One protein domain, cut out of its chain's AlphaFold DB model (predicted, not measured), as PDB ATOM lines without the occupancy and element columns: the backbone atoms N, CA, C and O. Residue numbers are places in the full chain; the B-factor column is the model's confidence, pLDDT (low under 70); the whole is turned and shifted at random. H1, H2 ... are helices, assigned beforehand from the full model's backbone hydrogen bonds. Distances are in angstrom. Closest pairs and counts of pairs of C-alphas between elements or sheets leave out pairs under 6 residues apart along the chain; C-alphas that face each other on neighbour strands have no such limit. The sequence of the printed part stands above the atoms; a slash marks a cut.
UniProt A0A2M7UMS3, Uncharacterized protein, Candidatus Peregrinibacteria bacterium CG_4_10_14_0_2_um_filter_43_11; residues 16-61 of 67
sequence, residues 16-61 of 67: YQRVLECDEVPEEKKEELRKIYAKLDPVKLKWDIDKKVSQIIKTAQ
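AT A GLANCE: This is residues 16 to 61 of the 67 residues of an uncharacterized protein of Candidatus Peregrinibacteria bacterium CG_4_10_14_0_2_um_filter_43_11 (UniProt A0A2M7UMS3). A long rod: H3 makes one half, H2 continues it nearly end to end after a small step, and short H1 folds back beside the start of H2 as a hook. The printed part has 46 residues with three named helices, H1, H2 and H3 in chain order, and no named strand: all helix. It is extended, with a radius of gyration of the C-alphas of 17.2 A and spans of 55 by 16 by 6 A.

HOW THE PARTS SIT: Begin at H3, residues 42 to 60, which stands free and is apart from H2, residues 27 to 39. H1, residues 16 to 21, is apart from H3. H1 and H2 are close but not clearly touching; look at their closest C-alphas, Leu 20 and Lys 30, 6.0 A apart. They run opposite ways at a shallow tilt of 29 degrees. In H1, H2 and H3 every O i to N i+4 pair is within hydrogen-bond range.

IN THESE COORDINATES: Find C-alpha 42 at (-13.683, -28.721, -36.482); from there H3 runs 26.4 A to C-alpha 60 at (-14.030, -34.923, -62.138). H2 covers 18.0 A, and H1 8.8 A from C-alpha 16 at (-19.370, -27.281, -23.453).

THE WHOLE: The two farthest C-alphas, Glu 24 and Gln 61, are 55.2 A apart. Both links are tight, and the printed part has no cut. Mean pLDDT of the printed part is 75.4; residues 37 to 43 are among those under 70.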
ATOM      1  N   TYR A  16     -20.703 -27.880 -23.543       65.69
ATOM      2  CA  TYR A  16     -19.370 -27.281 -23.453       65.69
ATOM      3  C   TYR A  16     -19.377 -25.876 -22.826       65.69
ATOM      4  O   TYR A  16     -18.602 -25.607 -21.913       65.69
ATOM      5  N   GLN A  17     -20.279 -24.993 -23.266       65.56
ATOM      6  CA  GLN A  17     -20.415 -23.648 -22.695       65.56
ATOM      7  C   GLN A  17     -20.845 -23.696 -21.226       65.56
ATOM      8  O   GLN A  17     -20.242 -23.020 -20.401       65.56
ATOM      9  N   ARG A  18     -21.798 -24.570 -20.876       72.88
ATOM     10  CA  ARG A  18     -22.245 -24.743 -19.483       72.88
ATOM     11  C   ARG A  18     -21.111 -25.208 -18.559       72.88
ATOM     12  O   ARG A  18     -21.030 -24.754 -17.426       72.88
ATOM     13  N   VAL A  19     -20.229 -26.083 -19.043       70.06
ATOM     14  CA  VAL A  19     -19.061 -26.568 -18.283       70.06
ATOM     15  C   VAL A  19     -17.998 -25.475 -18.118       70.06
ATOM     16  O   VAL A  19     -17.385 -25.376 -17.060       70.06
ATOM     17  N   LEU A  20     -17.798 -24.616 -19.122       67.88
ATOM     18  CA  LEU A  20     -16.871 -23.483 -19.017       67.88
ATOM     19  C   LEU A  20     -17.360 -22.390 -18.053       67.88
ATOM     20  O   LEU A  20     -16.540 -21.750 -17.395       67.88
ATOM     21  N   GLU A  21     -18.672 -22.188 -17.963       70.38
ATOM     22  CA  GLU A  21     -19.304 -21.195 -17.080       70.38
ATOM     23  C   GLU A  21     -19.494 -21.686 -15.636       70.38
ATOM     24  O   GLU A  21     -19.846 -20.898 -14.767       70.38
ATOM     25  N   CYS A  22     -19.256 -22.971 -15.361       74.56
ATOM     26  CA  CYS A  22     -19.377 -23.533 -14.020       74.56
ATOM     27  C   CYS A  22     -18.149 -23.173 -13.165       74.56
ATOM     28  O   CYS A  22     -17.017 -23.495 -13.539       74.56
ATOM     29  N   ASP A  23     -18.362 -22.513 -12.025       65.88
ATOM     30  CA  ASP A  23     -17.302 -22.082 -11.094       65.88
ATOM     31  C   ASP A  23     -16.663 -23.263 -10.336       65.88
ATOM     32  O   ASP A  23     -15.496 -23.214  -9.966       65.88
ATOM     33  N   GLU A  24     -17.389 -24.380 -10.197       74.44
ATOM     34  CA  GLU A  24     -16.880 -25.633  -9.609       74.44
ATOM     35  C   GLU A  24     -15.843 -26.348 -10.487       74.44
ATOM     36  O   GLU A  24     -15.152 -27.252 -10.015       74.44
ATOM     37  N   VAL A  25     -15.728 -25.985 -11.769       70.56
ATOM     38  CA  VAL A  25     -14.753 -26.610 -12.668       70.56
ATOM     39  C   VAL A  25     -13.412 -25.886 -12.520       70.56
ATOM     40  O   VAL A  25     -13.336 -24.697 -12.841       70.56
ATOM     41  N   PRO A  26     -12.337 -26.589 -12.118       77.38
ATOM     42  CA  PRO A  26     -11.010 -25.997 -12.014       77.38
ATOM     43  C   PRO A  26     -10.580 -25.385 -13.346       77.38
ATOM     44  O   PRO A  26     -10.779 -25.987 -14.407       77.38
ATOM     45  N   GLU A  27      -9.948 -24.213 -13.298       73.12
ATOM     46  CA  GLU A  27      -9.477 -23.509 -14.495       73.12
ATOM     47  C   GLU A  27      -8.558 -24.388 -15.360       73.12
ATOM     48  O   GLU A  27      -8.690 -24.412 -16.581       73.12
ATOM     49  N   GLU A  28      -7.752 -25.239 -14.726       75.38
ATOM     50  CA  GLU A  28      -6.898 -26.233 -15.384       75.38
ATOM     51  C   GLU A  28      -7.696 -27.188 -16.299       75.38
ATOM     52  O   GLU A  28      -7.321 -27.437 -17.447       75.38
ATOM     53  N   LYS A  29      -8.874 -27.648 -15.853       73.50
ATOM     54  CA  LYS A  29      -9.767 -28.506 -16.653       73.50
ATOM     55  C   LYS A  29     -10.445 -27.733 -17.781       73.50
ATOM     56  O   LYS A  29     -10.650 -28.290 -18.863       73.50
ATOM     57  N   LYS A  30     -10.758 -26.449 -17.570       74.75
ATOM     58  CA  LYS A  30     -11.275 -25.559 -18.627       74.75
ATOM     59  C   LYS A  30     -10.221 -25.327 -19.708       74.75
ATOM     60  O   LYS A  30     -10.555 -25.325 -20.893       74.75
ATOM     61  N   GLU A  31      -8.954 -25.179 -19.331       75.81
ATOM     62  CA  GLU A  31      -7.844 -25.054 -20.276       75.81
ATOM     63  C   GLU A  31      -7.591 -26.341 -21.064       75.81
ATOM     64  O   GLU A  31      -7.408 -26.277 -22.280       75.81
ATOM     65  N   GLU A  32      -7.627 -27.510 -20.419       78.06
ATOM     66  CA  GLU A  32      -7.550 -28.800 -21.117       78.06
ATOM     67  C   GLU A  32      -8.699 -28.966 -22.121       78.06
ATOM     68  O   GLU A  32      -8.465 -29.319 -23.278       78.06
ATOM     69  N   LEU A  33      -9.930 -28.635 -21.724       72.31
ATOM     70  CA  LEU A  33     -11.099 -28.658 -22.606       72.31
ATOM     71  C   LEU A  33     -10.955 -27.690 -23.785       72.31
ATOM     72  O   LEU A  33     -11.252 -28.069 -24.918       72.31
ATOM     73  N   ARG A  34     -10.442 -26.476 -23.552       73.06
ATOM     74  CA  ARG A  34     -10.131 -25.514 -24.622       73.06
ATOM     75  C   ARG A  34      -9.042 -26.039 -25.550       73.06
ATOM     76  O   ARG A  34      -9.172 -25.875 -26.756       73.06
ATOM     77  N   LYS A  35      -8.004 -26.698 -25.027       73.94
ATOM     78  CA  LYS A  35      -6.935 -27.318 -25.828       73.94
ATOM     79  C   LYS A  35      -7.452 -28.489 -26.654       73.94
ATOM     80  O   LYS A  35      -7.079 -28.605 -27.815       73.94
ATOM     81  N   ILE A  36      -8.322 -29.333 -26.103       73.31
ATOM     82  CA  ILE A  36      -8.963 -30.436 -26.833       73.31
ATOM     83  C   ILE A  36      -9.880 -29.875 -27.922       73.31
ATOM     84  O   ILE A  36      -9.802 -30.321 -29.064       73.31
ATOM     85  N   TYR A  37     -10.684 -28.861 -27.603       68.50
ATOM     86  CA  TYR A  37     -11.557 -28.186 -28.562       68.50
ATOM     87  C   TYR A  37     -10.762 -27.482 -29.674       68.50
ATOM     88  O   TYR A  37     -11.094 -27.618 -30.848       68.50
ATOM     89  N   ALA A  38      -9.671 -26.795 -29.325       66.12
ATOM     90  CA  ALA A  38      -8.762 -26.146 -30.271       66.12
ATOM     91  C   ALA A  38      -7.978 -27.161 -31.114       66.12
ATOM     92  O   ALA A  38      -7.763 -26.947 -32.302       66.12
ATOM     93  N   LYS A  39      -7.566 -28.292 -30.534       67.44
ATOM     94  CA  LYS A  39      -6.924 -29.391 -31.270       67.44
ATOM     95  C   LYS A  39      -7.901 -30.061 -32.231       67.44
ATOM     96  O   LYS A  39      -7.490 -30.505 -33.298       67.44
ATOM     97  N   LEU A  40      -9.175 -30.130 -31.856       63.56
ATOM     98  CA  LEU A  40     -10.231 -30.689 -32.684       63.56
ATOM     99  C   LEU A  40     -10.707 -29.716 -33.766       63.56
ATOM    100  O   LEU A  40     -11.668 -30.098 -34.410       63.56
ATOM    101  N   ASP A  41     -10.080 -28.535 -33.964       64.06
ATOM    102  CA  ASP A  41     -10.540 -27.400 -34.796       64.06
ATOM    103  C   ASP A  41     -11.491 -27.839 -35.921       64.06
ATOM    104  O   ASP A  41     -11.076 -28.098 -37.059       64.06
ATOM    105  N   PRO A  42     -12.785 -28.002 -35.596       67.38
ATOM    106  CA  PRO A  42     -13.683 -28.721 -36.482       67.38
ATOM    107  C   PRO A  42     -14.025 -27.834 -37.674       67.38
ATOM    108  O   PRO A  42     -14.466 -28.326 -38.706       67.38
ATOM    109  N   VAL A  43     -13.769 -26.529 -37.548       69.81
ATOM    110  CA  VAL A  43     -13.907 -25.519 -38.589       69.81
ATOM    111  C   VAL A  43     -12.776 -25.653 -39.605       69.81
ATOM    112  O   VAL A  43     -13.050 -25.734 -40.801       69.81
ATOM    113  N   LYS A  44     -11.523 -25.742 -39.156       73.62
ATOM    114  CA  LYS A  44     -10.347 -25.925 -40.013       73.62
ATOM    115  C   LYS A  44     -10.343 -27.302 -40.660       73.62
ATOM    116  O   LYS A  44     -10.123 -27.397 -41.864       73.62
ATOM    117  N   LEU A  45     -10.663 -28.347 -39.896       76.12
ATOM    118  CA  LEU A  45     -10.785 -29.705 -40.426       76.12
ATOM    119  C   LEU A  45     -11.869 -29.767 -41.511       76.12
ATOM    120  O   LEU A  45     -11.642 -30.321 -42.585       76.12
ATOM    121  N   LYS A  46     -13.030 -29.148 -41.261       79.12
ATOM    122  CA  LYS A  46     -14.110 -29.039 -42.247       79.12
ATOM    123  C   LYS A  46     -13.683 -28.240 -43.477       79.12
ATOM    124  O   LYS A  46     -13.918 -28.696 -44.589       79.12
ATOM    125  N   TRP A  47     -12.999 -27.112 -43.296       83.06
ATOM    126  CA  TRP A  47     -12.490 -26.298 -44.403       83.06
ATOM    127  C   TRP A  47     -11.496 -27.061 -45.286       83.06
ATOM    128  O   TRP A  47     -11.595 -27.013 -46.514       83.06
ATOM    129  N   ASP A  48     -10.574 -27.812 -44.680       84.00
ATOM    130  CA  ASP A  48      -9.616 -28.643 -45.412       84.00
ATOM    131  C   ASP A  48     -10.313 -29.777 -46.185       84.00
ATOM    132  O   ASP A  48      -9.927 -30.084 -47.318       84.00
ATOM    133  N   ILE A  49     -11.359 -30.377 -45.608       85.88
ATOM    134  CA  ILE A  49     -12.192 -31.383 -46.284       85.88
ATOM    135  C   ILE A  49     -12.937 -30.751 -47.466       85.88
ATOM    136  O   ILE A  49     -12.821 -31.251 -48.587       85.88
ATOM    137  N   ASP A  50     -13.635 -29.633 -47.258       86.25
ATOM    138  CA  ASP A  50     -14.389 -28.925 -48.302       86.25
ATOM    139  C   ASP A  50     -13.481 -28.506 -49.469       86.25
ATOM    140  O   ASP A  50     -13.830 -28.670 -50.644       86.25
ATOM    141  N   LYS A  51     -12.266 -28.032 -49.167       90.00
ATOM    142  CA  LYS A  51     -11.268 -27.671 -50.179       90.00
ATOM    143  C   LYS A  51     -10.863 -28.873 -51.032       90.00
ATOM    144  O   LYS A  51     -10.844 -28.765 -52.261       90.00
ATOM    145  N   LYS A  52     -10.574 -30.019 -50.406       88.50
ATOM    146  CA  LYS A  52     -10.208 -31.254 -51.120       88.50
ATOM    147  C   LYS A  52     -11.365 -31.785 -51.964       88.50
ATOM    148  O   LYS A  52     -11.155 -32.136 -53.124       88.50
ATOM    149  N   VAL A  53     -12.582 -31.786 -51.425       88.94
ATOM    150  CA  VAL A  53     -13.794 -32.198 -52.152       88.94
ATOM    151  C   VAL A  53     -14.026 -31.296 -53.368       88.94
ATOM    152  O   VAL A  53     -14.249 -31.799 -54.469       88.94
ATOM    153  N   SER A  54     -13.878 -29.975 -53.218       87.00
ATOM    154  CA  SER A  54     -13.988 -29.027 -54.335       87.00
ATOM    155  C   SER A  54     -12.957 -29.296 -55.437       87.00
ATOM    156  O   SER A  54     -13.294 -29.233 -56.620       87.00
ATOM    157  N   GLN A  55     -11.713 -29.627 -55.077       87.19
ATOM    158  CA  GLN A  55     -10.683 -29.981 -56.057       87.19
ATOM    159  C   GLN A  55     -11.047 -31.250 -56.832       87.19
ATOM    160  O   GLN A  55     -10.967 -31.239 -58.058       87.19
ATOM    161  N   ILE A  56     -11.503 -32.295 -56.137       88.62
ATOM    162  CA  ILE A  56     -11.924 -33.555 -56.762       88.62
ATOM    163  C   ILE A  56     -13.083 -33.308 -57.731       88.62
ATOM    164  O   ILE A  56     -13.020 -33.748 -58.876       88.62
ATOM    165  N   ILE A  57     -14.101 -32.544 -57.317       85.56
ATOM    166  CA  ILE A  57     -15.250 -32.199 -58.170       85.56
ATOM    167  C   ILE A  57     -14.796 -31.421 -59.410       85.56
ATOM    168  O   ILE A  57     -15.211 -31.753 -60.517       85.56
ATOM    169  N   LYS A  58     -13.906 -30.428 -59.262       82.19
ATOM    170  CA  LYS A  58     -13.368 -29.662 -60.402       82.19
ATOM    171  C   LYS A  58     -12.618 -30.539 -61.400       82.19
ATOM    172  O   LYS A  58     -12.732 -30.315 -62.598       82.19
ATOM    173  N   THR A  59     -11.850 -31.516 -60.921       79.44
ATOM    174  CA  THR A  59     -11.116 -32.446 -61.794       79.44
ATOM    175  C   THR A  59     -12.000 -33.538 -62.388       79.44
ATOM    176  O   THR A  59     -11.691 -34.052 -63.457       79.44
ATOM    177  N   ALA A  60     -13.090 -33.895 -61.706       76.12
ATOM    178  CA  ALA A  60     -14.030 -34.923 -62.138       76.12
ATOM    179  C   ALA A  60     -15.094 -34.394 -63.111       76.12
ATOM    180  O   ALA A  60     -15.799 -35.200 -63.711       76.12
ATOM    181  N   GLN A  61     -15.225 -33.074 -63.288       61.50
ATOM    182  CA  GLN A  61     -16.045 -32.526 -64.363       61.50
ATOM    183  C   GLN A  61     -15.295 -32.662 -65.694       61.50
ATOM    184  O   GLN A  61     -14.319 -31.938 -65.915       61.50
TER     185      GLN A  61